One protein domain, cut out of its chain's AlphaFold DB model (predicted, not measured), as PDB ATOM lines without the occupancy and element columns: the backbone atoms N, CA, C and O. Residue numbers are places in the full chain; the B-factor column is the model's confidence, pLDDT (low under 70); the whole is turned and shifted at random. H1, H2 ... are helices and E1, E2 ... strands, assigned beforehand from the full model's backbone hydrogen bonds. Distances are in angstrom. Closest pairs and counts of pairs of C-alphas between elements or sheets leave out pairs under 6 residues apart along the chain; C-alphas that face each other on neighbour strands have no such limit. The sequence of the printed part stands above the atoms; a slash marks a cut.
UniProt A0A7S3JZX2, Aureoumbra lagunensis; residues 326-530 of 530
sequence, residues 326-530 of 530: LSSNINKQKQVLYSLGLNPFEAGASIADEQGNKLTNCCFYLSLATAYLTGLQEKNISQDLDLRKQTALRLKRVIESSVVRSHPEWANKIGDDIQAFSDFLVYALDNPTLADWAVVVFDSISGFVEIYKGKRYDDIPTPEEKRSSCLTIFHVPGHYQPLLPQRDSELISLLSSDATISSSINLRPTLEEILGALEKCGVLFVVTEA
ATOM      1  N   LEU A 326     181.043 185.145 174.129       67.19
ATOM      2  CA  LEU A 326     180.118 184.734 175.205       67.19
ATOM      3  C   LEU A 326     178.839 184.102 174.640       67.19
ATOM      4  O   LEU A 326     178.410 183.040 175.084       67.19
ATOM      5  N   SER A 327     178.251 184.718 173.614       72.75
ATOM      6  CA  SER A 327     177.064 184.186 172.943       72.75
ATOM      7  C   SER A 327     177.351 182.846 172.262       72.75
ATOM      8  O   SER A 327     176.494 181.966 172.273       72.75
ATOM      9  N   SER A 328     178.556 182.643 171.723       77.06
ATOM     10  CA  SER A 328     178.995 181.342 171.206       77.06
ATOM     11  C   SER A 328     179.072 180.292 172.313       77.06
ATOM     12  O   SER A 328     178.558 179.195 172.118       77.06
ATOM     13  N   ASN A 329     179.621 180.616 173.486       74.75
ATOM     14  CA  ASN A 329     179.707 179.671 174.604       74.75
ATOM     15  C   ASN A 329     178.344 179.327 175.207       74.75
ATOM     16  O   ASN A 329     178.049 178.150 175.399       74.75
ATOM     17  N   ILE A 330     177.467 180.315 175.385       77.88
ATOM     18  CA  ILE A 330     176.073 180.070 175.779       77.88
ATOM     19  C   ILE A 330     175.370 179.182 174.737       77.88
ATOM     20  O   ILE A 330     174.625 178.270 175.093       77.88
ATOM     21  N   ASN A 331     175.611 179.399 173.441       84.81
ATOM     22  CA  ASN A 331     175.030 178.562 172.389       84.81
ATOM     23  C   ASN A 331     175.585 177.132 172.398       84.81
ATOM     24  O   ASN A 331     174.811 176.195 172.217       84.81
ATOM     25  N   LYS A 332     176.884 176.941 172.649       85.88
ATOM     26  CA  LYS A 332     177.478 175.608 172.828       85.88
ATOM     27  C   LYS A 332     176.874 174.893 174.038       85.88
ATOM     28  O   LYS A 332     176.485 173.739 173.920       85.88
ATOM     29  N   GLN A 333     176.704 175.585 175.165       87.94
ATOM     30  CA  GLN A 333     176.043 175.030 176.350       87.94
ATOM     31  C   GLN A 333     174.601 174.597 176.032       87.94
ATOM     32  O   GLN A 333     174.192 173.491 176.380       87.94
ATOM     33  N   LYS A 334     173.842 175.413 175.287       88.19
ATOM     34  CA  LYS A 334     172.499 175.038 174.810       88.19
ATOM     35  C   LYS A 334     172.515 173.816 173.891       88.19
ATOM     36  O   LYS A 334     171.620 172.983 173.989       88.19
ATOM     37  N   GLN A 335     173.513 173.692 173.014       87.81
ATOM     38  CA  GLN A 335     173.686 172.501 172.176       87.81
ATOM     39  C   GLN A 335     173.953 171.253 173.021       87.81
ATOM     40  O   GLN A 335     173.382 170.206 172.726       87.81
ATOM     41  N   VAL A 336     174.746 171.370 174.091       88.94
ATOM     42  CA  VAL A 336     174.969 170.277 175.047       88.94
ATOM     43  C   VAL A 336     173.655 169.865 175.701       88.94
ATOM     44  O   VAL A 336     173.292 168.695 175.615       88.94
ATOM     45  N   LEU A 337     172.899 170.814 176.262       89.88
ATOM     46  CA  LEU A 337     171.594 170.531 176.874       89.88
ATOM     47  C   LEU A 337     170.640 169.837 175.895       89.88
ATOM     48  O   LEU A 337     170.043 168.819 176.239       89.88
ATOM     49  N   TYR A 338     170.567 170.327 174.655       87.75
ATOM     50  CA  TYR A 338     169.762 169.718 173.599       87.75
ATOM     51  C   TYR A 338     170.224 168.294 173.261       87.75
ATOM     52  O   TYR A 338     169.402 167.390 173.153       87.75
ATOM     53  N   SER A 339     171.536 168.072 173.139       86.88
ATOM     54  CA  SER A 339     172.101 166.752 172.833       86.88
ATOM     55  C   SER A 339     171.879 165.726 173.944       86.88
ATOM     56  O   SER A 339     171.727 164.542 173.659       86.88
ATOM     57  N   LEU A 340     171.816 166.188 175.195       88.50
ATOM     58  CA  LEU A 340     171.535 165.374 176.374       88.50
ATOM     59  C   LEU A 340     170.029 165.239 176.653       88.50
ATOM     60  O   LEU A 340     169.646 164.581 177.618       88.50
ATOM     61  N   GLY A 341     169.169 165.885 175.855       87.38
ATOM     62  CA  GLY A 341     167.721 165.893 176.059       87.38
ATOM     63  C   GLY A 341     167.283 166.567 177.365       87.38
ATOM     64  O   GLY A 341     166.211 166.256 177.875       87.38
ATOM     65  N   LEU A 342     168.099 167.455 177.937       89.38
ATOM     66  CA  LEU A 342     167.845 168.090 179.227       89.38
ATOM     67  C   LEU A 342     167.094 169.412 179.060       89.38
ATOM     68  O   LEU A 342     167.554 170.308 178.354       89.38
ATOM     69  N   ASN A 343     165.982 169.567 179.781       89.19
ATOM     70  CA  ASN A 343     165.189 170.793 179.789       89.19
ATOM     71  C   ASN A 343     165.011 171.355 181.204       89.19
ATOM     72  O   ASN A 343     164.800 170.584 182.145       89.19
ATOM     73  N   PRO A 344     165.049 172.689 181.366       89.69
ATOM     74  CA  PRO A 344     164.777 173.322 182.646       89.69
ATOM     75  C   PRO A 344     163.309 173.129 183.035       89.69
ATOM     76  O   PRO A 344     162.401 173.297 182.220       89.69
ATOM     77  N   PHE A 345     163.079 172.795 184.299       86.69
ATOM     78  CA  PHE A 345     161.753 172.634 184.884       86.69
ATOM     79  C   PHE A 345     161.592 173.553 186.097       86.69
ATOM     80  O   PHE A 345     162.533 173.758 186.853       86.69
ATOM     81  N   GLU A 346     160.397 174.099 186.323       85.75
ATOM     82  CA  GLU A 346     160.158 175.013 187.443       85.75
ATOM     83  C   GLU A 346     159.752 174.249 188.715       85.75
ATOM     84  O   GLU A 346     158.612 173.807 188.873       85.75
ATOM     85  N   ALA A 347     160.699 174.089 189.644       82.56
ATOM     86  CA  ALA A 347     160.479 173.384 190.909       82.56
ATOM     87  C   ALA A 347     159.840 174.260 192.007       82.56
ATOM     88  O   ALA A 347     159.334 173.725 193.001       82.56
ATOM     89  N   GLY A 348     159.819 175.584 191.823       83.56
ATOM     90  CA  GLY A 348     159.351 176.562 192.803       83.56
ATOM     91  C   GLY A 348     160.472 177.122 193.683       83.56
ATOM     92  O   GLY A 348     161.627 176.714 193.599       83.56
ATOM     93  N   ALA A 349     160.119 178.068 194.558       80.12
ATOM     94  CA  ALA A 349     161.087 178.845 195.345       80.12
ATOM     95  C   ALA A 349     160.779 178.916 196.853       80.12
ATOM     96  O   ALA A 349     161.447 179.642 197.591       80.12
ATOM     97  N   SER A 350     159.759 178.205 197.338       81.88
ATOM     98  CA  SER A 350     159.355 178.260 198.749       81.88
ATOM     99  C   SER A 350     158.911 176.903 199.276       81.88
ATOM    100  O   SER A 350     158.234 176.147 198.575       81.88
ATOM    101  N   ILE A 351     159.253 176.630 200.532       85.44
ATOM    102  CA  ILE A 351     158.849 175.439 201.291       85.44
ATOM    103  C   ILE A 351     158.300 175.868 202.658       85.44
ATOM    104  O   ILE A 351     158.364 177.045 202.998       85.44
ATOM    105  N   ALA A 352     157.717 174.942 203.415       85.81
ATOM    106  CA  ALA A 352     157.389 175.171 204.821       85.81
ATOM    107  C   ALA A 352     158.447 174.491 205.701       85.81
ATOM    108  O   ALA A 352     158.929 173.417 205.329       85.81
ATOM    109  N   ASP A 353     158.817 175.121 206.812       86.12
ATOM    110  CA  ASP A 353     159.673 174.522 207.838       86.12
ATOM    111  C   ASP A 353     158.909 173.481 208.679       86.12
ATOM    112  O   ASP A 353     157.730 173.186 208.448       86.12
ATOM    113  N   GLU A 354     159.589 172.913 209.672       86.81
ATOM    114  CA  GLU A 354     159.038 171.922 210.595       86.81
ATOM    115  C   GLU A 354     157.881 172.471 211.461       86.81
ATOM    116  O   GLU A 354     157.058 171.697 211.954       86.81
ATOM    117  N   GLN A 355     157.796 173.791 211.640       86.81
ATOM    118  CA  GLN A 355     156.755 174.495 212.392       86.81
ATOM    119  C   GLN A 355     155.623 175.033 211.495       86.81
ATOM    120  O   GLN A 355     154.642 175.579 212.004       86.81
ATOM    121  N   GLY A 356     155.723 174.861 210.175       85.06
ATOM    122  CA  GLY A 356     154.765 175.364 209.194       85.06
ATOM    123  C   GLY A 356     154.996 176.816 208.756       85.06
ATOM    124  O   GLY A 356     154.175 177.349 208.005       85.06
ATOM    125  N   ASN A 357     156.087 177.462 209.172       86.62
ATOM    126  CA  ASN A 357     156.455 178.782 208.668       86.62
ATOM    127  C   ASN A 357     156.976 178.674 207.236       86.62
ATOM    128  O   ASN A 357     157.618 177.702 206.838       86.62
ATOM    129  N   LYS A 358     156.700 179.700 206.431       84.44
ATOM    130  CA  LYS A 358     157.095 179.725 205.026       84.44
ATOM    131  C   LYS A 358     158.558 180.146 204.888       84.44
ATOM    132  O   LYS A 358     158.892 181.297 205.143       84.44
ATOM    133  N   LEU A 359     159.377 179.246 204.360       79.38
ATOM    134  CA  LEU A 359     160.744 179.511 203.924       79.38
ATOM    135  C   LEU A 359     160.750 179.974 202.464       79.38
ATOM    136  O   LEU A 359     160.098 179.373 201.602       79.38
ATOM    137  N   THR A 360     161.488 181.043 202.175       80.44
ATOM    138  CA  THR A 360     161.673 181.575 200.812       80.44
ATOM    139  C   THR A 360     163.085 181.277 200.301       80.44
ATOM    140  O   THR A 360     163.871 180.646 201.001       80.44
ATOM    141  N   ASN A 361     163.399 181.630 199.049       76.88
ATOM    142  CA  ASN A 361     164.716 181.398 198.430       76.88
ATOM    143  C   ASN A 361     165.186 179.927 198.441       76.88
ATOM    144  O   ASN A 361     166.378 179.628 198.444       76.88
ATOM    145  N   CYS A 362     164.241 178.986 198.411       82.12
ATOM    146  CA  CYS A 362     164.510 177.549 198.510       82.12
ATOM    147  C   CYS A 362     164.659 176.856 197.144       82.12
ATOM    148  O   CYS A 362     164.668 175.626 197.079       82.12
ATOM    149  N   CYS A 363     164.746 177.617 196.050       85.25
ATOM    150  CA  CYS A 363     164.793 177.083 194.686       85.25
ATOM    151  C   CYS A 363     165.998 176.175 194.432       85.25
ATOM    152  O   CYS A 363     165.859 175.167 193.743       85.25
ATOM    153  N   PHE A 364     167.144 176.460 195.052       87.44
ATOM    154  CA  PHE A 364     168.325 175.600 194.995       87.44
ATOM    155  C   PHE A 364     168.032 174.193 195.548       87.44
ATOM    156  O   PHE A 364     168.141 173.196 194.832       87.44
ATOM    157  N   TYR A 365     167.549 174.105 196.790       90.12
ATOM    158  CA  TYR A 365     167.227 172.829 197.434       90.12
ATOM    159  C   TYR A 365     166.053 172.106 196.768       90.12
ATOM    160  O   TYR A 365     166.071 170.883 196.647       90.12
ATOM    161  N   LEU A 366     165.047 172.851 196.298       88.94
ATOM    162  CA  LEU A 366     163.937 172.300 195.519       88.94
ATOM    163  C   LEU A 366     164.414 171.722 194.186       88.94
ATOM    164  O   LEU A 366     163.909 170.680 193.766       88.94
ATOM    165  N   SER A 367     165.400 172.348 193.544       91.62
ATOM    166  CA  SER A 367     166.000 171.843 192.309       91.62
ATOM    167  C   SER A 367     166.779 170.559 192.546       91.62
ATOM    168  O   SER A 367     166.538 169.578 191.847       91.62
ATOM    169  N   LEU A 368     167.622 170.516 193.582       91.31
ATOM    170  CA  LEU A 368     168.337 169.299 193.972       91.31
ATOM    171  C   LEU A 368     167.377 168.166 194.342       91.31
ATOM    172  O   LEU A 368     167.534 167.049 193.861       91.31
ATOM    173  N   ALA A 369     166.346 168.457 195.140       90.50
ATOM    174  CA  ALA A 369     165.339 167.476 195.527       90.50
ATOM    175  C   ALA A 369     164.569 166.942 194.316       90.50
ATOM    176  O   ALA A 369     164.380 165.736 194.192       90.50
ATOM    177  N   THR A 370     164.149 167.822 193.402       90.12
ATOM    178  CA  THR A 370     163.449 167.408 192.178       90.12
ATOM    179  C   THR A 370     164.350 166.543 191.316       90.12
ATOM    180  O   THR A 370     163.938 165.461 190.904       90.12
ATOM    181  N   ALA A 371     165.591 166.979 191.088       90.25
ATOM    182  CA  ALA A 371     166.561 166.200 190.342       90.25
ATOM    183  C   ALA A 371     166.743 164.824 191.002       90.25
ATOM    184  O   ALA A 371     166.583 163.800 190.340       90.25
ATOM    185  N   TYR A 372     166.987 164.758 192.302       88.38
ATOM    186  CA  TYR A 372     167.168 163.492 193.003       88.38
ATOM    187  C   TYR A 372     165.948 162.562 192.869       88.38
ATOM    188  O   TYR A 372     166.078 161.429 192.407       88.38
ATOM    189  N   LEU A 373     164.742 163.062 193.156       85.31
ATOM    190  CA  LEU A 373     163.508 162.271 193.111       85.31
ATOM    191  C   LEU A 373     163.148 161.788 191.700       85.31
ATOM    192  O   LEU A 373     162.641 160.679 191.542       85.31
ATOM    193  N   THR A 374     163.424 162.576 190.657       82.31
ATOM    194  CA  THR A 374     163.239 162.117 189.270       82.31
ATOM    195  C   THR A 374     164.215 160.994 188.905       82.31
ATOM    196  O   THR A 374     163.856 160.109 188.127       82.31
ATOM    197  N   GLY A 375     165.422 160.996 189.483       75.56
ATOM    198  CA  GLY A 375     166.440 159.962 189.271       75.56
ATOM    199  C   GLY A 375     166.046 158.586 189.812       75.56
ATOM    200  O   GLY A 375     166.482 157.579 189.267       75.56
ATOM    201  N   LEU A 376     165.165 158.532 190.816       74.69
ATOM    202  CA  LEU A 376     164.668 157.284 191.410       74.69
ATOM    203  C   LEU A 376     163.612 156.558 190.546       74.69
ATOM    204  O   LEU A 376     163.126 155.507 190.939       74.69
ATOM    205  N   GLN A 377     163.248 157.099 189.374       59.88
ATOM    206  CA  GLN A 377     162.348 156.499 188.367       59.88
ATOM    207  C   GLN A 377     160.953 156.034 188.846       59.88
ATOM    208  O   GLN A 377     160.198 155.438 188.072       59.88
ATOM    209  N   GLU A 378     160.527 156.354 190.066       54.81
ATOM    210  CA  GLU A 378     159.186 156.007 190.529       54.81
ATOM    211  C   GLU A 378     158.138 156.951 189.921       54.81
ATOM    212  O   GLU A 378     158.083 158.151 190.210       54.81
ATOM    213  N   LYS A 379     157.287 156.391 189.047       51.84
ATOM    214  CA  LYS A 379     156.331 157.105 188.174       51.84
ATOM    215  C   LYS A 379     155.379 158.079 188.890       51.84
ATOM    216  O   LYS A 379     154.846 158.957 188.221       51.84
ATOM    217  N   ASN A 380     155.223 157.976 190.210       52.25
ATOM    218  CA  ASN A 380     154.343 158.833 191.012       52.25
ATOM    219  C   ASN A 380     155.090 159.779 191.975       52.25
ATOM    220  O   ASN A 380     154.526 160.790 192.377       52.25
ATOM    221  N   ILE A 381     156.359 159.506 192.307       55.19
ATOM    222  CA  ILE A 381     157.124 160.268 193.315       55.19
ATOM    223  C   ILE A 381     157.505 161.665 192.817       55.19
ATOM    224  O   ILE A 381     157.449 162.636 193.564       55.19
ATOM    225  N   SER A 382     157.847 161.794 191.532       53.44
ATOM    226  CA  SER A 382     158.253 163.083 190.948       53.44
ATOM    227  C   SER A 382     157.146 164.151 190.923       53.44
ATOM    228  O   SER A 382     157.450 165.336 190.789       53.44
ATOM    229  N   GLN A 383     155.876 163.747 191.059       61.66
ATOM    230  CA  GLN A 383     154.717 164.647 191.096       61.66
ATOM    231  C   GLN A 383     154.220 164.923 192.521       61.66
ATOM    232  O   GLN A 383     153.399 165.822 192.709       61.66
ATOM    233  N   ASP A 384     154.723 164.190 193.519       78.38
ATOM    234  CA  ASP A 384     154.378 164.413 194.916       78.38
ATOM    235  C   ASP A 384     155.089 165.676 195.424       78.38
ATOM    236  O   ASP A 384     156.279 165.703 195.760       78.38
ATOM    237  N   LEU A 385     154.324 166.767 195.428       81.31
ATOM    238  CA  LEU A 385     154.775 168.080 195.860       81.31
ATOM    239  C   LEU A 385     155.245 168.076 197.320       81.31
ATOM    240  O   LEU A 385     156.174 168.818 197.653       81.31
ATOM    241  N   ASP A 386     154.626 167.267 198.175       84.69
ATOM    242  CA  ASP A 386     154.943 167.227 199.598       84.69
ATOM    243  C   ASP A 386     156.239 166.458 199.828       84.69
ATOM    244  O   ASP A 386     157.127 166.958 200.521       84.69
ATOM    245  N   LEU A 387     156.418 165.318 199.158       85.94
ATOM    246  CA  LEU A 387     157.675 164.570 199.197       85.94
ATOM    247  C   LEU A 387     158.852 165.400 198.663       85.94
ATOM    248  O   LEU A 387     159.936 165.406 199.257       85.94
ATOM    249  N   ARG A 388     158.639 166.169 197.587       86.69
ATOM    250  CA  ARG A 388     159.638 167.113 197.064       86.69
ATOM    251  C   ARG A 388     160.025 168.169 198.094       86.69
ATOM    252  O   ARG A 388     161.213 168.407 198.302       86.69
ATOM    253  N   LYS A 389     159.042 168.798 198.744       88.00
ATOM    254  CA  LYS A 389     159.286 169.825 199.770       88.00
ATOM    255  C   LYS A 389     159.995 169.250 200.996       88.00
ATOM    256  O   LYS A 389     160.937 169.870 201.478       88.00
ATOM    257  N   GLN A 390     159.602 168.062 201.454       87.94
ATOM    258  CA  GLN A 390     160.250 167.370 202.576       87.94
ATOM    259  C   GLN A 390     161.704 167.010 202.252       87.94
ATOM    260  O   GLN A 390     162.603 167.234 203.063       87.94
ATOM    261  N   THR A 391     161.952 166.504 201.042       88.81
ATOM    262  CA  THR A 391     163.308 166.194 200.569       88.81
ATOM    263  C   THR A 391     164.157 167.463 200.489       88.81
ATOM    264  O   THR A 391     165.285 167.472 200.972       88.81
ATOM    265  N   ALA A 392     163.605 168.558 199.958       88.31
ATOM    266  CA  ALA A 392     164.290 169.847 199.895       88.31
ATOM    267  C   ALA A 392     164.634 170.393 201.288       88.31
ATOM    268  O   ALA A 392     165.761 170.837 201.500       88.31
ATOM    269  N   LEU A 393     163.711 170.307 202.252       88.12
ATOM    270  CA  LEU A 393     163.968 170.712 203.636       88.12
ATOM    271  C   LEU A 393     165.100 169.883 204.256       88.12
ATOM    272  O   LEU A 393     166.022 170.438 204.851       88.12
ATOM    273  N   ARG A 394     165.092 168.561 204.054       88.88
ATOM    274  CA  ARG A 394     166.169 167.685 204.533       88.88
ATOM    275  C   ARG A 394     167.516 168.050 203.912       88.88
ATOM    276  O   ARG A 394     168.508 168.117 204.634       88.88
ATOM    277  N   LEU A 395     167.556 168.315 202.605       88.56
ATOM    278  CA  LEU A 395     168.775 168.749 201.920       88.56
ATOM    279  C   LEU A 395     169.271 170.095 202.440       88.56
ATOM    280  O   LEU A 395     170.465 170.213 202.700       88.56
ATOM    281  N   LYS A 396     168.372 171.059 202.687       87.44
ATOM    282  CA  LYS A 396     168.711 172.333 203.334       87.44
ATOM    283  C   LYS A 396     169.442 172.095 204.652       87.44
ATOM    284  O   LYS A 396     170.573 172.540 204.807       87.44
ATOM    285  N   ARG A 397     168.860 171.310 205.565       86.88
ATOM    286  CA  ARG A 397     169.476 171.032 206.874       86.88
ATOM    287  C   ARG A 397     170.818 170.298 206.750       86.88
ATOM    288  O   ARG A 397     171.762 170.633 207.463       86.88
ATOM    289  N   VAL A 398     170.938 169.315 205.855       87.50
ATOM    290  CA  VAL A 398     172.183 168.541 205.673       87.50
ATOM    291  C   VAL A 398     173.304 169.393 205.075       87.50
ATOM    292  O   VAL A 398     174.428 169.356 205.574       87.50
ATOM    293  N   ILE A 399     173.012 170.171 204.033       83.69
ATOM    294  CA  ILE A 399     174.006 171.022 203.373       83.69
ATOM    295  C   ILE A 399     174.446 172.126 204.334       83.69
ATOM    296  O   ILE A 399     175.633 172.252 204.612       83.69
ATOM    297  N   GLU A 400     173.503 172.847 204.940       83.81
ATOM    298  CA  GLU A 400     173.811 173.956 205.852       83.81
ATOM    299  C   GLU A 400     174.564 173.494 207.096       83.81
ATOM    300  O   GLU A 400     175.536 174.131 207.494       83.81
ATOM    301  N   SER A 401     174.196 172.347 207.675       83.62
ATOM    302  CA  SER A 401     174.959 171.783 208.796       83.62
ATOM    303  C   SER A 401     176.382 171.383 208.400       83.62
ATOM    304  O   SER A 401     177.293 171.522 209.214       83.62
ATOM    305  N   SER A 402     176.603 170.930 207.163       79.69
ATOM    306  CA  SER A 402     177.942 170.593 206.661       79.69
ATOM    307  C   SER A 402     178.793 171.848 206.434       79.69
ATOM    308  O   SER A 402     179.976 171.863 206.785       79.69
ATOM    309  N   VAL A 403     178.176 172.934 205.955       76.69
ATOM    310  CA  VAL A 403     178.832 174.244 205.844       76.69
ATOM    311  C   VAL A 403     179.179 174.791 207.227       76.69
ATOM    312  O   VAL A 403     180.336 175.104 207.467       76.69
ATOM    313  N   VAL A 404     178.232 174.831 208.173       80.31
ATOM    314  CA  VAL A 404     178.480 175.317 209.546       80.31
ATOM    315  C   VAL A 404     179.521 174.464 210.274       80.31
ATOM    316  O   VAL A 404     180.303 174.976 211.068       80.31
ATOM    317  N   ARG A 405     179.577 173.157 210.005       79.19
ATOM    318  CA  ARG A 405     180.615 172.284 210.566       79.19
ATOM    319  C   ARG A 405     182.013 172.648 210.061       79.19
ATOM    320  O   ARG A 405     182.965 172.536 210.829       79.19
ATOM    321  N   SER A 406     182.125 173.038 208.794       72.75
ATOM    322  CA  SER A 406     183.393 173.443 208.173       72.75
ATOM    323  C   SER A 406     183.757 174.891 208.522       72.75
ATOM    324  O   SER A 406     184.927 175.191 208.742       72.75
ATOM    325  N   HIS A 407     182.741 175.747 208.661       72.25
ATOM    326  CA  HIS A 407     182.815 177.179 208.946       72.25
ATOM    327  C   HIS A 407     181.858 177.567 210.085       72.25
ATOM    328  O   HIS A 407     180.776 178.118 209.836       72.25
ATOM    329  N   PRO A 408     182.214 177.296 211.356       74.62
ATOM    330  CA  PRO A 408     181.367 177.630 212.503       74.62
ATOM    331  C   PRO A 408     181.021 179.123 212.589       74.62
ATOM    332  O   PRO A 408     179.952 179.498 213.066       74.62
ATOM    333  N   GLU A 409     181.901 179.986 212.084       64.75
ATOM    334  CA  GLU A 409     181.721 181.433 212.010       64.75
ATOM    335  C   GLU A 409     180.611 181.873 211.040       64.75
ATOM    336  O   GLU A 409     180.136 183.009 211.122       64.75
ATOM    337  N   TRP A 410     180.156 180.990 210.143       67.75
ATOM    338  CA  TRP A 410     179.032 181.250 209.236       67.75
ATOM    339  C   TRP A 410     177.680 180.842 209.819       67.75
ATOM    340  O   TRP A 410     176.664 181.070 209.171       67.75
ATOM    341  N   ALA A 411     177.623 180.326 211.052       66.38
ATOM    342  CA  ALA A 411     176.367 179.934 211.697       66.38
ATOM    343  C   ALA A 411     175.312 181.057 211.727       66.38
ATOM    344  O   ALA A 411     174.129 180.786 211.577       66.38
ATOM    345  N   ASN A 412     175.736 182.321 211.852       59.66
ATOM    346  CA  ASN A 412     174.836 183.485 211.834       59.66
ATOM    347  C   ASN A 412     174.574 184.039 210.418       59.66
ATOM    348  O   ASN A 412     173.798 184.975 210.252       59.66
ATOM    349  N   LYS A 413     175.267 183.505 209.407       60.03
ATOM    350  CA  LYS A 413     175.178 183.876 207.984       60.03
ATOM    351  C   LYS A 413     174.535 182.774 207.137       60.03
ATOM    352  O   LYS A 413     174.524 182.865 205.915       60.03
ATOM    353  N   ILE A 414     174.020 181.734 207.783       59.56
ATOM    354  CA  ILE A 414     173.309 180.616 207.177       59.56
ATOM    355  C   ILE A 414     172.008 180.483 207.958       59.56
ATOM    356  O   ILE A 414     172.012 180.534 209.185       59.56
ATOM    357  N   GLY A 415     170.885 180.377 207.261       61.22
ATOM    358  CA  GLY A 415     169.591 180.385 207.923       61.22
ATOM    359  C   GLY A 415     168.425 180.380 206.953       61.22
ATOM    360  O   GLY A 415     168.572 180.173 205.749       61.22
ATOM    361  N   ASP A 416     167.245 180.588 207.506       62.72
ATOM    362  CA  ASP A 416     165.973 180.438 206.804       62.72
ATOM    363  C   ASP A 416     165.698 181.564 205.787       62.72
ATOM    364  O   ASP A 416     164.988 181.340 204.804       62.72
ATOM    365  N   ASP A 417     166.348 182.720 205.954       53.81
ATOM    366  CA  ASP A 417     166.182 183.904 205.096       53.81
ATOM    367  C   ASP A 417     167.254 184.042 203.998       53.81
ATOM    368  O   ASP A 417     167.145 184.894 203.110       53.81
ATOM    369  N   ILE A 418     168.298 183.209 204.035       59.28
ATOM    370  CA  ILE A 418     169.493 183.369 203.197       59.28
ATOM    371  C   ILE A 418     169.437 182.407 202.008       59.28
ATOM    372  O   ILE A 418     169.179 181.211 202.155       59.28
ATOM    373  N   GLN A 419     169.676 182.943 200.809       53.56
ATOM    374  CA  GLN A 419     169.757 182.156 199.582       53.56
ATOM    375  C   GLN A 419     171.027 181.299 199.592       53.56
ATOM    376  O   GLN A 419     172.124 181.803 199.820       53.56
ATOM    377  N   ALA A 420     170.868 180.002 199.335       57.94
ATOM    378  CA  ALA A 420     171.987 179.081 199.194       57.94
ATOM    379  C   ALA A 420     172.601 179.156 197.788       57.94
ATOM    380  O   ALA A 420     171.879 179.325 196.799       57.94
ATOM    381  N   PHE A 421     173.920 178.988 197.720       68.19
ATOM    382  CA  PHE A 421     174.710 178.969 196.487       68.19
ATOM    383  C   PHE A 421     175.264 177.565 196.216       68.19
ATOM    384  O   PHE A 421     175.415 176.767 197.147       68.19
ATOM    385  N   SER A 422     175.577 177.267 194.950       67.31
ATOM    386  CA  SER A 422     176.207 176.003 194.537       67.31
ATOM    387  C   SER A 422     177.510 175.726 195.292       67.31
ATOM    388  O   SER A 422     177.752 174.578 195.655       67.31
ATOM    389  N   ASP A 423     178.262 176.765 195.653       68.25
ATOM    390  CA  ASP A 423     179.510 176.684 196.426       68.25
ATOM    391  C   ASP A 423     179.376 175.930 197.759       68.25
ATOM    392  O   ASP A 423     180.342 175.358 198.264       68.25
ATOM    393  N   PHE A 424     178.175 175.873 198.346       76.44
ATOM    394  CA  PHE A 424     177.944 175.115 199.581       76.44
ATOM    395  C   PHE A 424     178.123 173.603 199.387       76.44
ATOM    396  O   PHE A 424     178.375 172.881 200.356       76.44
ATOM    397  N   LEU A 425     178.023 173.112 198.148       75.44
ATOM    398  CA  LEU A 425     178.187 171.698 197.812       75.44
ATOM    399  C   LEU A 425     179.604 171.195 198.081       75.44
ATOM    400  O   LEU A 425     179.746 170.031 198.454       75.44
ATOM    401  N   VAL A 426     180.621 172.061 197.992       74.75
ATOM    402  CA  VAL A 426     182.020 171.710 198.301       74.75
ATOM    403  C   VAL A 426     182.144 171.147 199.717       74.75
ATOM    404  O   VAL A 426     182.852 170.174 199.944       74.75
ATOM    405  N   TYR A 427     181.392 171.703 200.667       77.50
ATOM    406  CA  TYR A 427     181.417 171.272 202.067       77.50
ATOM    407  C   TYR A 427     180.458 170.113 202.359       77.50
ATOM    408  O   TYR A 427     180.597 169.424 203.369       77.50
ATOM    409  N   ALA A 428     179.441 169.924 201.515       75.50
ATOM    410  CA  ALA A 428     178.353 168.986 201.769       75.50
ATOM    411  C   ALA A 428     178.559 167.618 201.113       75.50
ATOM    412  O   ALA A 428     178.082 166.621 201.652       75.50
ATOM    413  N   LEU A 429     179.267 167.543 199.985       78.44
ATOM    414  CA  LEU A 429     179.514 166.280 199.281       78.44
ATOM    415  C   LEU A 429     180.530 165.374 199.991       78.44
ATOM    416  O   LEU A 429     180.625 164.195 199.672       78.44
ATOM    417  N   ASP A 430     181.199 165.873 201.029       75.50
ATOM    418  CA  ASP A 430     181.952 165.050 201.982       75.50
ATOM    419  C   ASP A 430     181.065 164.310 202.991       75.50
ATOM    420  O   ASP A 430     181.507 163.395 203.695       75.50
ATOM    421  N   ASN A 431     179.787 164.681 203.079       78.44
ATOM    422  CA  ASN A 431     178.844 164.011 203.952       78.44
ATOM    423  C   ASN A 431     178.573 162.585 203.439       78.44
ATOM    424  O   ASN A 431     178.217 162.422 202.273       78.44
ATOM    425  N   PRO A 432     178.597 161.547 204.299       76.12
ATOM    426  CA  PRO A 432     178.293 160.177 203.887       76.12
ATOM    427  C   PRO A 432     176.927 159.995 203.222       76.12
ATOM    428  O   PRO A 432     176.721 158.989 202.562       76.12
ATOM    429  N   THR A 433     175.989 160.924 203.407       78.69
ATOM    430  CA  THR A 433     174.663 160.877 202.775       78.69
ATOM    431  C   THR A 433     174.687 161.361 201.321       78.69
ATOM    432  O   THR A 433     173.809 160.993 200.551       78.69
ATOM    433  N   LEU A 434     175.657 162.209 200.961       86.25
ATOM    434  CA  LEU A 434     175.743 162.892 199.664       86.25
ATOM    435  C   LEU A 434     177.023 162.546 198.886       86.25
ATOM    436  O   LEU A 434     177.153 162.937 197.734       86.25
ATOM    437  N   ALA A 435     177.957 161.804 199.487       86.75
ATOM    438  CA  ALA A 435     179.248 161.464 198.885       86.75
ATOM    439  C   ALA A 435     179.157 160.617 197.612       86.75
ATOM    440  O   ALA A 435     180.129 160.548 196.863       86.75
ATOM    441  N   ASP A 436     178.001 160.010 197.360       89.75
ATOM    442  CA  ASP A 436     177.729 159.242 196.147       89.75
ATOM    443  C   ASP A 436     177.168 160.134 195.024       89.75
ATOM    444  O   ASP A 436     176.827 159.633 193.964       89.75
ATOM    445  N   TRP A 437     177.005 161.446 195.233       92.88
ATOM    446  CA  TRP A 437     176.391 162.342 194.250       92.88
ATOM    447  C   TRP A 437     177.424 163.040 193.368       92.88
ATOM    448  O   TRP A 437     178.500 163.428 193.820       92.88
ATOM    449  N   ALA A 438     177.038 163.285 192.120       94.31
ATOM    450  CA  ALA A 438     177.672 164.271 191.255       94.31
ATOM    451  C   ALA A 438     176.635 165.336 190.905       94.31
ATOM    452  O   ALA A 438     175.592 165.008 190.347       94.31
ATOM    453  N   VAL A 439     176.892 166.600 191.229       94.31
ATOM    454  CA  VAL A 439     175.990 167.717 190.929       94.31
ATOM    455  C   VAL A 439     176.600 168.578 189.833       94.31
ATOM    456  O   VAL A 439     177.689 169.115 189.998       94.31
ATOM    457  N   VAL A 440     175.887 168.735 188.723       94.88
ATOM    458  CA  VAL A 440     176.286 169.549 187.574       94.88
ATOM    459  C   VAL A 440     175.400 170.787 187.501       94.88
ATOM    460  O   VAL A 440     174.177 170.681 187.387       94.88
ATOM    461  N   VAL A 441     176.021 171.960 187.541       89.81
ATOM    462  CA  VAL A 441     175.380 173.272 187.518       89.81
ATOM    463  C   VAL A 441     175.707 173.957 186.201       89.81
ATOM    464  O   VAL A 441     176.835 174.371 185.954       89.81
ATOM    465  N   PHE A 442     174.708 174.083 185.337       89.88
ATOM    466  CA  PHE A 442     174.820 174.826 184.088       89.88
ATOM    467  C   PHE A 442     174.468 176.292 184.346       89.88
ATOM    468  O   PHE A 442     173.319 176.591 184.671       89.88
ATOM    469  N   ASP A 443     175.421 177.212 184.198       82.25
ATOM    470  CA  ASP A 443     175.162 178.639 184.386       82.25
ATOM    471  C   ASP A 443     174.753 179.317 183.075       82.25
ATOM    472  O   ASP A 443     175.518 179.382 182.109       82.25
ATOM    473  N   SER A 444     173.535 179.857 183.054       79.50
ATOM    474  CA  SER A 444     172.982 180.578 181.906       79.50
ATOM    475  C   SER A 444     173.613 181.951 181.666       79.50
ATOM    476  O   SER A 444     173.429 182.522 180.587       79.50
ATOM    477  N   ILE A 445     174.306 182.512 182.664       71.94
ATOM    478  CA  ILE A 445     174.866 183.865 182.597       71.94
ATOM    479  C   ILE A 445     176.261 183.831 181.980       71.94
ATOM    480  O   ILE A 445     176.515 184.545 181.008       71.94
ATOM    481  N   SER A 446     177.144 182.995 182.521       67.31
ATOM    482  CA  SER A 446     178.515 182.844 182.028       67.31
ATOM    483  C   SER A 446     178.651 181.851 180.870       67.31
ATOM    484  O   SER A 446     179.639 181.896 180.138       67.31
ATOM    485  N   GLY A 447     177.678 180.948 180.684       66.50
ATOM    486  CA  GLY A 447     177.812 179.802 179.779       66.50
ATOM    487  C   GLY A 447     178.787 178.736 180.293       66.50
ATOM    488  O   GLY A 447     179.129 177.816 179.549       66.50
ATOM    489  N   PHE A 448     179.241 178.871 181.542       77.25
ATOM    490  CA  PHE A 448     180.130 177.946 182.231       77.25
ATOM    491  C   PHE A 448     179.345 176.802 182.880       77.25
ATOM    492  O   PHE A 448     178.141 176.916 183.128       77.25
ATOM    493  N   VAL A 449     180.017 175.681 183.137       77.88
ATOM    494  CA  VAL A 449     179.427 174.538 183.839       77.88
ATOM    495  C   VAL A 449     180.288 174.160 185.042       77.88
ATOM    496  O   VAL A 449     181.459 173.824 184.898       77.88
ATOM    497  N   GLU A 450     179.704 174.200 186.235       81.75
ATOM    498  CA  GLU A 450     180.362 173.767 187.470       81.75
ATOM    499  C   GLU A 450     179.951 172.336 187.791       81.75
ATOM    500  O   GLU A 450     178.774 171.981 187.724       81.75
ATOM    501  N   ILE A 451     180.914 171.499 188.147       85.69
ATOM    502  CA  ILE A 451     180.684 170.095 188.460       85.69
ATOM    503  C   ILE A 451     181.228 169.839 189.856       85.69
ATOM    504  O   ILE A 451     182.412 170.025 190.102       85.69
ATOM    505  N   TYR A 452     180.375 169.369 190.755       87.12
ATOM    506  CA  TYR A 452     180.733 168.993 192.113       87.12
ATOM    507  C   TYR A 452     180.612 167.476 192.241       87.12
ATOM    508  O   TYR A 452     179.505 166.937 192.181       87.12
ATOM    509  N   LYS A 453     181.740 166.777 192.381       90.81
ATOM    510  CA  LYS A 453     181.789 165.312 192.446       90.81
ATOM    511  C   LYS A 453     182.090 164.857 193.874       90.81
ATOM    512  O   LYS A 453     183.116 165.226 194.443       90.81
ATOM    513  N   GLY A 454     181.197 164.053 194.445       88.81
ATOM    514  CA  GLY A 454     181.403 163.417 195.742       88.81
ATOM    515  C   GLY A 454     182.446 162.301 195.681       88.81
ATOM    516  O   GLY A 454     182.599 161.624 194.662       88.81
ATOM    517  N   LYS A 455     183.146 162.086 196.801       87.25
ATOM    518  CA  LYS A 455     184.283 161.152 196.916       87.25
ATOM    519  C   LYS A 455     183.985 159.711 196.497       87.25
ATOM    520  O   LYS A 455     184.900 159.010 196.085       87.25
ATOM    521  N   ARG A 456     182.737 159.261 196.637       88.06
ATOM    522  CA  ARG A 456     182.315 157.878 196.367       88.06
ATOM    523  C   ARG A 456     181.524 157.730 195.070       88.06
ATOM    524  O   ARG A 456     181.061 156.637 194.768       88.06
ATOM    525  N   TYR A 457     181.374 158.797 194.283       89.81
ATOM    526  CA  TYR A 457     180.672 158.718 192.999       89.81
ATOM    527  C   TYR A 457     181.317 157.692 192.052       89.81
ATOM    528  O   TYR A 457     180.626 156.928 191.374       89.81
ATOM    529  N   ASP A 458     182.651 157.637 192.040       89.44
ATOM    530  CA  ASP A 458     183.407 156.717 191.188       89.44
ATOM    531  C   ASP A 458     183.310 155.254 191.663       89.44
ATOM    532  O   ASP A 458     183.445 154.342 190.846       89.44
ATOM    533  N   ASP A 459     182.993 155.030 192.946       91.19
ATOM    534  CA  ASP A 459     182.822 153.699 193.548       91.19
ATOM    535  C   ASP A 459     181.481 153.040 193.172       91.19
ATOM    536  O   ASP A 459     181.274 151.853 193.441       91.19
ATOM    537  N   ILE A 460     180.555 153.786 192.556       89.25
ATOM    538  CA  ILE A 460     179.236 153.276 192.174       89.25
ATOM    539  C   ILE A 460     179.387 152.249 191.037       89.25
ATOM    540  O   ILE A 460     179.840 152.600 189.941       89.25
ATOM    541  N   PRO A 461     178.976 150.983 191.248       85.00
ATOM    542  CA  PRO A 461     179.294 149.896 190.329       85.00
ATOM    543  C   PRO A 461     178.390 149.860 189.095       85.00
ATOM    544  O   PRO A 461     178.815 149.377 188.043       85.00
ATOM    545  N   THR A 462     177.140 150.328 189.205       88.06
ATOM    546  CA  THR A 462     176.168 150.235 188.111       88.06
ATOM    547  C   THR A 462     175.948 151.583 187.417       88.06
ATOM    548  O   THR A 462     175.840 152.622 188.072       88.06
ATOM    549  N   PRO A 463     175.825 151.601 186.075       85.50
ATOM    550  CA  PRO A 463     175.534 152.830 185.345       85.50
ATOM    551  C   PRO A 463     174.156 153.402 185.710       85.50
ATOM    552  O   PRO A 463     173.971 154.610 185.660       85.50
ATOM    553  N   GLU A 464     173.191 152.569 186.105       84.94
ATOM    554  CA  GLU A 464     171.859 153.020 186.532       84.94
ATOM    555  C   GLU A 464     171.911 153.807 187.850       84.94
ATOM    556  O   GLU A 464     171.312 154.880 187.944       84.94
ATOM    557  N   GLU A 465     172.689 153.345 188.833       84.88
ATOM    558  CA  GLU A 465     172.919 154.069 190.090       84.88
ATOM    559  C   GLU A 465     173.756 155.340 189.878       84.88
ATOM    560  O   GLU A 465     173.501 156.372 190.507       84.88
ATOM    561  N   LYS A 466     174.714 155.322 188.940       89.44
ATOM    562  CA  LYS A 466     175.451 156.536 188.547       89.44
ATOM    563  C   LYS A 466     174.535 157.585 187.923       89.44
ATOM    564  O   LYS A 466     174.709 158.776 188.184       89.44
ATOM    565  N   ARG A 467     173.548 157.160 187.121       88.88
ATOM    566  CA  ARG A 467     172.509 158.047 186.571       88.88
ATOM    567  C   ARG A 467     171.621 158.589 187.680       88.88
ATOM    568  O   ARG A 467     171.389 159.789 187.709       88.88
ATOM    569  N   SER A 468     171.131 157.764 188.607       86.25
ATOM    570  CA  SER A 468     170.267 158.259 189.692       86.25
ATOM    571  C   SER A 468     170.989 159.269 190.595       86.25
ATOM    572  O   SER A 468     170.369 160.238 191.039       86.25
ATOM    573  N   SER A 469     172.305 159.105 190.761       89.81
ATOM    574  CA  SER A 469     173.159 159.952 191.603       89.81
ATOM    575  C   SER A 469     173.795 161.150 190.877       89.81
ATOM    576  O   SER A 469     174.463 161.965 191.509       89.81
ATOM    577  N   CYS A 470     173.582 161.300 189.565       93.06
ATOM    578  CA  CYS A 470     174.023 162.468 188.800       93.06
ATOM    579  C   CYS A 470     172.906 163.524 188.753       93.06
ATOM    580  O   CYS A 470     171.904 163.372 188.062       93.06
ATOM    581  N   LEU A 471     173.022 164.602 189.516       94.25
ATOM    582  CA  LEU A 471     172.018 165.659 189.571       94.25
ATOM    583  C   LEU A 471     172.403 166.796 188.631       94.25
ATOM    584  O   LEU A 471     173.505 167.321 188.713       94.25
ATOM    585  N   THR A 472     171.482 167.224 187.778       94.81
ATOM    586  CA  THR A 472     171.693 168.344 186.857       94.81
ATOM    587  C   THR A 472     170.754 169.493 187.213       94.81
ATOM    588  O   THR A 472     169.536 169.321 187.320       94.81
ATOM    589  N   ILE A 473     171.316 170.683 187.405       94.94
ATOM    590  CA  ILE A 473     170.575 171.914 187.690       94.94
ATOM    591  C   ILE A 473     171.058 173.048 186.781       94.94
ATOM    592  O   ILE A 473     172.176 173.039 186.272       94.94
ATOM    593  N   PHE A 474     170.187 174.021 186.561       91.50
ATOM    594  CA  PHE A 474     170.393 175.185 185.718       91.50
ATOM    595  C   PHE A 474     170.287 176.436 186.577       91.50
ATOM    596  O   PHE A 474     169.265 176.663 187.231       91.50
ATOM    597  N   HIS A 475     171.351 177.225 186.586       84.88
ATOM    598  CA  HIS A 475     171.377 178.513 187.249       84.88
ATOM    599  C   HIS A 475     170.923 179.601 186.279       84.88
ATOM    600  O   HIS A 475     171.473 179.790 185.188       84.88
ATOM    601  N   VAL A 476     169.906 180.341 186.704       77.38
ATOM    602  CA  VAL A 476     169.462 181.573 186.063       77.38
ATOM    603  C   VAL A 476     169.562 182.707 187.076       77.38
ATOM    604  O   VAL A 476     169.552 182.452 188.276       77.38
ATOM    605  N   PRO A 477     169.655 183.969 186.637       72.94
ATOM    606  CA  PRO A 477     169.731 185.097 187.553       72.94
ATOM    607  C   PRO A 477     168.742 185.029 188.729       72.94
ATOM    608  O   PRO A 477     167.531 185.138 188.542       72.94
ATOM    609  N   GLY A 478     169.272 184.841 189.942       67.62
ATOM    610  CA  GLY A 478     168.497 184.790 191.184       67.62
ATOM    611  C   GLY A 478     167.683 183.511 191.413       67.62
ATOM    612  O   GLY A 478     166.933 183.460 192.388       67.62
ATOM    613  N   HIS A 479     167.806 182.481 190.569       78.56
ATOM    614  CA  HIS A 479     166.967 181.284 190.647       78.56
ATOM    615  C   HIS A 479     167.670 180.014 190.139       78.56
ATOM    616  O   HIS A 479     168.591 180.062 189.330       78.56
ATOM    617  N   TYR A 480     167.215 178.856 190.612       86.00
ATOM    618  CA  TYR A 480     167.715 177.550 190.182       86.00
ATOM    619  C   TYR A 480     166.563 176.690 189.685       86.00
ATOM    620  O   TYR A 480     165.473 176.708 190.262       86.00
ATOM    621  N   GLN A 481     166.829 175.928 188.628       89.06
ATOM    622  CA  GLN A 481     165.873 175.020 188.011       89.06
ATOM    623  C   GLN A 481     166.506 173.635 187.836       89.06
ATOM    624  O   GLN A 481     167.640 173.546 187.374       89.06
ATOM    625  N   PRO A 482     165.828 172.527 188.167       92.56
ATOM    626  CA  PRO A 482     166.299 171.202 187.780       92.56
ATOM    627  C   PRO A 482     166.279 171.035 186.258       92.56
ATOM    628  O   PRO A 482     165.352 171.490 185.584       92.56
ATOM    629  N   LEU A 483     167.275 170.327 185.734       92.25
ATOM    630  CA  LEU A 483     167.323 169.896 184.341       92.25
ATOM    631  C   LEU A 483     166.821 168.455 184.248       92.25
ATOM    632  O   LEU A 483     167.430 167.535 184.796       92.25
ATOM    633  N   LEU A 484     165.698 168.251 183.567       88.75
ATOM    634  CA  LEU A 484     165.038 166.950 183.470       88.75
ATOM    635  C   LEU A 484     165.065 166.425 182.023       88.75
ATOM    636  O   LEU A 484     164.935 167.231 181.099       88.75
ATOM    637  N   PRO A 485     165.195 165.100 181.806       86.25
ATOM    638  CA  PRO A 485     165.111 164.509 180.472       86.25
ATOM    639  C   PRO A 485     163.747 164.765 179.818       86.25
ATOM    640  O   PRO A 485     162.702 164.606 180.460       86.25
ATOM    641  N   GLN A 486     163.744 165.140 178.540       71.81
ATOM    642  CA  GLN A 486     162.533 165.350 177.755       71.81
ATOM    643  C   GLN A 486     161.833 164.016 177.487       71.81
ATOM    644  O   GLN A 486     162.442 163.089 176.967       71.81
ATOM    645  N   ARG A 487     160.537 163.926 177.807       62.19
ATOM    646  CA  ARG A 487     159.709 162.728 177.554       62.19
ATOM    647  C   ARG A 487     158.856 162.831 176.284       62.19
ATOM    648  O   ARG A 487     157.959 162.014 176.082       62.19
ATOM    649  N   ASP A 488     159.087 163.844 175.449       53.19
ATOM    650  CA  ASP A 488     158.230 164.122 174.295       53.19
ATOM    651  C   ASP A 488     158.534 163.189 173.117       53.19
ATOM    652  O   ASP A 488     159.582 163.260 172.474       53.19
ATOM    653  N   SER A 489     157.553 162.342 172.804       51.47
ATOM    654  CA  SER A 489     157.597 161.320 171.749       51.47
ATOM    655  C   SER A 489     157.792 161.880 170.325       51.47
ATOM    656  O   SER A 489     158.284 161.172 169.448       51.47
ATOM    657  N   GLU A 490     157.418 163.140 170.062       50.22
ATOM    658  CA  GLU A 490     157.434 163.725 168.708       50.22
ATOM    659  C   GLU A 490     158.838 164.144 168.235       50.22
ATOM    660  O   GLU A 490     159.180 163.916 167.075       50.22
ATOM    661  N   LEU A 491     159.701 164.670 169.114       49.72
ATOM    662  CA  LEU A 491     161.078 165.067 168.765       49.72
ATOM    663  C   LEU A 491     162.011 163.866 168.551       49.72
ATOM    664  O   LEU A 491     162.879 163.896 167.677       49.72
ATOM    665  N   ILE A 492     161.784 162.778 169.291       50.81
ATOM    666  CA  ILE A 492     162.543 161.520 169.184       50.81
ATOM    667  C   ILE A 492     162.418 160.919 167.775       50.81
ATOM    668  O   ILE A 492     163.389 160.376 167.247       50.81
ATOM    669  N   SER A 493     161.251 161.084 167.140       50.69
ATOM    670  CA  SER A 493     160.968 160.599 165.783       50.69
ATOM    671  C   SER A 493     161.719 161.358 164.680       50.69
ATOM    672  O   SER A 493     162.004 160.790 163.629       50.69
ATOM    673  N   LEU A 494     162.070 162.626 164.926       52.16
ATOM    674  CA  LEU A 494     162.777 163.482 163.969       52.16
ATOM    675  C   LEU A 494     164.302 163.359 164.081       52.16
ATOM    676  O   LEU A 494     165.001 163.615 163.103       52.16
ATOM    677  N   LEU A 495     164.817 162.970 165.252       49.81
ATOM    678  CA  LEU A 495     166.257 162.881 165.522       49.81
ATOM    679  C   LEU A 495     166.830 161.460 165.413       49.81
ATOM    680  O   LEU A 495     168.047 161.309 165.339       49.81
ATOM    681  N   SER A 496     165.986 160.423 165.388       46.38
ATOM    682  CA  SER A 496     166.439 159.031 165.497       46.38
ATOM    683  C   SER A 496     165.958 158.196 164.308       46.38
ATOM    684  O   SER A 496     164.832 157.709 164.297       46.38
ATOM    685  N   SER A 497     166.826 157.962 163.319       49.41
ATOM    686  CA  SER A 497     166.665 156.831 162.385       49.41
ATOM    687  C   SER A 497     167.113 155.499 163.006       49.41
ATOM    688  O   SER A 497     166.925 154.447 162.402       49.41
ATOM    689  N   ASP A 498     167.719 155.552 164.196       44.62
ATOM    690  CA  ASP A 498     168.350 154.428 164.880       44.62
ATOM    691  C   ASP A 498     167.655 154.159 166.227       44.62
ATOM    692  O   ASP A 498     167.576 155.030 167.099       44.62
ATOM    693  N   ALA A 499     167.102 152.955 166.393       45.72
ATOM    694  CA  ALA A 499     166.247 152.588 167.529       45.72
ATOM    695  C   ALA A 499     166.998 152.528 168.878       45.72
ATOM    696  O   ALA A 499     166.370 152.524 169.935       45.72
ATOM    697  N   THR A 500     168.329 152.503 168.845       46.00
ATOM    698  CA  THR A 500     169.220 152.483 170.017       46.00
ATOM    699  C   THR A 500     169.412 153.861 170.653       46.00
ATOM    700  O   THR A 500     169.604 153.939 171.860       46.00
ATOM    701  N   ILE A 501     169.308 154.948 169.880       47.12
ATOM    702  CA  ILE A 501     169.439 156.334 170.374       47.12
ATOM    703  C   ILE A 501     168.143 156.783 171.075       47.12
ATOM    704  O   ILE A 501     168.168 157.492 172.081       47.12
ATOM    705  N   SER A 502     167.001 156.293 170.589       46.16
ATOM    706  CA  SER A 502     165.655 156.562 171.117       46.16
ATOM    707  C   SER A 502     165.466 156.156 172.592       46.16
ATOM    708  O   SER A 502     164.769 156.844 173.344       46.16
ATOM    709  N   SER A 503     166.114 155.076 173.049       47.81
ATOM    710  CA  SER A 503     166.012 154.620 174.444       47.81
ATOM    711  C   SER A 503     166.876 155.437 175.414       47.81
ATOM    712  O   SER A 503     166.499 155.580 176.577       47.81
ATOM    713  N   SER A 504     167.987 156.016 174.948       49.06
ATOM    714  CA  SER A 504     168.921 156.807 175.765       49.06
ATOM    715  C   SER A 504     168.443 158.237 176.031       49.06
ATOM    716  O   SER A 504     168.722 158.771 177.097       49.06
ATOM    717  N   ILE A 505     167.680 158.841 175.113       52.53
ATOM    718  CA  ILE A 505     167.204 160.238 175.226       52.53
ATOM    719  C   ILE A 505     166.249 160.442 176.419       52.53
ATOM    720  O   ILE A 505     166.165 161.530 176.982       52.53
ATOM    721  N   ASN A 506     165.547 159.388 176.843       62.00
ATOM    722  CA  ASN A 506     164.615 159.445 177.973       62.00
ATOM    723  C   ASN A 506     165.283 159.199 179.335       62.00
ATOM    724  O   ASN A 506     164.626 159.302 180.377       62.00
ATOM    725  N   LEU A 507     166.562 158.822 179.336       74.25
ATOM    726  CA  LEU A 507     167.318 158.521 180.540       74.25
ATOM    727  C   LEU A 507     168.138 159.738 180.944       74.25
ATOM    728  O   LEU A 507     168.653 160.490 180.124       74.25
ATOM    729  N   ARG A 508     168.273 159.924 182.252       86.19
ATOM    730  CA  ARG A 508     169.203 160.906 182.794       86.19
ATOM    731  C   ARG A 508     170.639 160.534 182.390       86.19
ATOM    732  O   ARG A 508     170.978 159.352 182.512       86.19
ATOM    733  N   PRO A 509     171.473 161.494 181.958       90.38
ATOM    734  CA  PRO A 509     172.856 161.208 181.602       90.38
ATOM    735  C   PRO A 509     173.725 160.907 182.834       90.38
ATOM    736  O   PRO A 509     173.435 161.393 183.930       90.38
ATOM    737  N   THR A 510     174.776 160.098 182.673       92.38
ATOM    738  CA  THR A 510     175.832 159.965 183.695       92.38
ATOM    739  C   THR A 510     176.784 161.157 183.646       92.38
ATOM    740  O   THR A 510     176.788 161.922 182.677       92.38
ATOM    741  N   LEU A 511     177.635 161.309 184.665       93.31
ATOM    742  CA  LEU A 511     178.650 162.359 184.658       93.31
ATOM    743  C   LEU A 511     179.604 162.227 183.458       93.31
ATOM    744  O   LEU A 511     179.941 163.229 182.836       93.31
ATOM    745  N   GLU A 512     179.995 161.006 183.089       93.00
ATOM    746  CA  GLU A 512     180.895 160.751 181.960       93.00
ATOM    747  C   GLU A 512     180.261 161.143 180.614       93.00
ATOM    748  O   GLU A 512     180.930 161.705 179.747       93.00
ATOM    749  N   GLU A 513     178.955 160.908 180.444       92.44
ATOM    750  CA  GLU A 513     178.212 161.338 179.253       92.44
ATOM    751  C   GLU A 513     178.110 162.866 179.168       92.44
ATOM    752  O   GLU A 513     178.244 163.436 178.082       92.44
ATOM    753  N   ILE A 514     177.911 163.539 180.308       93.00
ATOM    754  CA  ILE A 514     177.892 165.004 180.380       93.00
ATOM    755  C   ILE A 514     179.266 165.570 180.021       93.00
ATOM    756  O   ILE A 514     179.348 166.445 179.162       93.00
ATOM    757  N   LEU A 515     180.340 165.061 180.634       90.44
ATOM    758  CA  LEU A 515     181.712 165.494 180.357       90.44
ATOM    759  C   LEU A 515     182.059 165.316 178.877       90.44
ATOM    760  O   LEU A 515     182.495 166.269 178.231       90.44
ATOM    761  N   GLY A 516     181.752 164.150 178.300       89.62
ATOM    762  CA  GLY A 516     181.969 163.900 176.875       89.62
ATOM    763  C   GLY A 516     181.185 164.854 175.965       89.62
ATOM    764  O   GLY A 516     181.698 165.287 174.930       89.62
ATOM    765  N   ALA A 517     179.959 165.234 176.340       90.31
ATOM    766  CA  ALA A 517     179.180 166.222 175.596       90.31
ATOM    767  C   ALA A 517     179.767 167.642 175.715       90.31
ATOM    768  O   ALA A 517     179.847 168.355 174.711       90.31
ATOM    769  N   LEU A 518     180.216 168.043 176.910       84.19
ATOM    770  CA  LEU A 518     180.855 169.342 177.154       84.19
ATOM    771  C   LEU A 518     182.152 169.491 176.353       84.19
ATOM    772  O   LEU A 518     182.327 170.499 175.664       84.19
ATOM    773  N   GLU A 519     183.014 168.472 176.377       86.94
ATOM    774  CA  GLU A 519     184.262 168.429 175.610       86.94
ATOM    775  C   GLU A 519     183.997 168.490 174.104       86.94
ATOM    776  O   GLU A 519     184.576 169.318 173.397       86.94
ATOM    777  N   LYS A 520     183.054 167.679 173.607       86.69
ATOM    778  CA  LYS A 520     182.682 167.648 172.184       86.69
ATOM    779  C   LYS A 520     182.186 169.002 171.675       86.69
ATOM    780  O   LYS A 520     182.466 169.370 170.534       86.69
ATOM    781  N   CYS A 521     181.438 169.735 172.495       82.56
ATOM    782  CA  CYS A 521     180.932 171.062 172.153       82.56
ATOM    783  C   CYS A 521     181.918 172.195 172.486       82.56
ATOM    784  O   CYS A 521     181.654 173.343 172.126       82.56
ATOM    785  N   GLY A 522     183.045 171.906 173.150       78.25
ATOM    786  CA  GLY A 522     184.024 172.904 173.582       78.25
ATOM    787  C   GLY A 522     183.433 173.927 174.555       78.25
ATOM    788  O   GLY A 522     183.655 175.133 174.388       78.25
ATOM    789  N   VAL A 523     182.610 173.450 175.496       77.62
ATOM    790  CA  VAL A 523     182.063 174.237 176.612       77.62
ATOM    791  C   VAL A 523     183.093 174.276 177.735       77.62
ATOM    792  O   VAL A 523     183.760 173.282 178.004       77.62
ATOM    793  N   LEU A 524     183.228 175.427 178.391       75.31
ATOM    794  CA  LEU A 524     184.116 175.581 179.539       75.31
ATOM    795  C   LEU A 524     183.442 175.020 180.793       75.31
ATOM    796  O   LEU A 524     182.293 175.365 181.084       75.31
ATOM    797  N   PHE A 525     184.161 174.181 181.534       78.56
ATOM    798  CA  PHE A 525     183.685 173.603 182.783       78.56
ATOM    799  C   PHE A 525     184.821 173.426 183.795       78.56
ATOM    800  O   PHE A 525     185.991 173.380 183.417       78.56
ATOM    801  N   VAL A 526     184.471 173.319 185.078       74.75
ATOM    802  CA  VAL A 526     185.389 172.961 186.172       74.75
ATOM    803  C   VAL A 526     184.792 171.821 186.975       74.75
ATOM    804  O   VAL A 526     183.598 171.821 187.272       74.75
ATOM    805  N   VAL A 527     185.646 170.864 187.329       76.12
ATOM    806  CA  VAL A 527     185.312 169.759 188.225       76.12
ATOM    807  C   VAL A 527     185.955 170.016 189.581       76.12
ATOM    808  O   VAL A 527     187.175 170.095 189.696       76.12
ATOM    809  N   THR A 528     185.115 170.130 190.600       76.56
ATOM    810  CA  THR A 528     185.487 170.241 192.004       76.56
ATOM    811  C   THR A 528     185.213 168.904 192.676       76.56
ATOM    812  O   THR A 528     184.065 168.461 192.767       76.56
ATOM    813  N   GLU A 529     186.272 168.248 193.136       74.69
ATOM    814  CA  GLU A 529     186.181 167.010 193.910       74.69
ATOM    815  C   GLU A 529     186.166 167.338 195.408       74.69
ATOM    816  O   GLU A 529     186.953 168.172 195.862       74.69
ATOM    817  N   ALA A 530     185.239 166.717 196.144       61.62
ATOM    818  CA  ALA A 530     185.115 166.870 197.597       61.62
ATOM    819  C   ALA A 530     186.270 166.205 198.359       61.62
ATOM    820  O   ALA A 530     186.701 165.092 197.982       61.62
TER     821      ALA A 530
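Overview. This is residues 326 to 530 of the 530 residues of a protein of Aureoumbra lagunensis (UniProt A0A7S3JZX2). A strongly twisted six-stranded sheet forms the middle of three layers, with H1 and H8 over one face and H2 and H4 over the other; the long H3 packs on H2 and H4. H6 and H7 lie far from the middle, at one end of the longest axis. The printed part has 205 residues with eight named helices and six named strands, in the order H1 E1 H2 H3 H4 E2 E3 H5 E4 E5 H6 H7 H8 E6. The sheet runs E1 E5 E4 E2 E3 E6, mixed, and the class is mixed, helices and strands. The whole is compact, with a radius of gyration of the C-alphas of 17.0 A, and spans 55 by 37 by 35 A.

Arrangement. Start with H1, residues 326 to 339, on the sheet at a height of 9.7 A; on the same face it touches H8, residues 511 to 521, at a steep tilt of 48 degrees, closest at C-alphas 332 and 521, 5.7 A. Edge strand E1, residues 342 to 344, is antiparallel to E5, residues 479 to 485, with N 343 and O 484 2.9 A apart. On the opposite face, H2, residues 363 to 375, at a height of 7.4 A, touches residues 388 to 396 of H3, residues 385 to 406, closest at C-alphas 365 and 392, 4.9 A. Residues 398 to 406 of H3 touch H4, residues 422 to 428, closest at C-alphas 399 and 428, 5.1 A. Next, E2, residues 438 to 443, and E3, residues 449 to 453, form a hairpin, with N 439 and O 452 2.8 A apart. H5, residues 463 to 468, only just touches H2, with 3 pairs of C-alphas within 8 A, closest 375 and 468, 4.2 A. E4, residues 470 to 476, is parallel to E2, with N 440 and O 471 2.8 A apart, and forms a hairpin with E5, with N 474 and O 481 2.7 A apart. H6, residues 489 to 495, and H7, residues 499 to 504, are close but not clearly touching, closest at C-alphas 492 and 502, 6.2 A. Edge strand E6, residues 525 to 529, is parallel to E3, with N 451 and O 526 2.8 A apart. Every O i to N i+4 pair is within hydrogen-bond range in H1, H2, H3, H5 and H8, against 1 of 3 in H4, 1 of 3 in H6 and 0 of 2 in H7, where O i to N i+3 gives 4 of 4, 1 of 4 and 1 of 3.

Along the chain. Find C-alpha 326 at (180.118, 184.734, 175.205); H1 runs 19.8 A from there. H3 begins at (154.775, 168.080, 195.860) and runs 31.6 A; E4 measures 19.8 A. E6 ends at C-alpha 529, (186.181, 167.010, 193.910).

Size, cuts and confidence. The two farthest C-alphas, Glu 409 and Ser 497, are 57.4 A apart. The printed part has no cut; the links E1 to H2 and H3 to H4 are long, at 18 and 15 residues. Mean pLDDT of the printed part is 78.3, and 47 residues are under 70, among them 409 to 423 and 487 to 506.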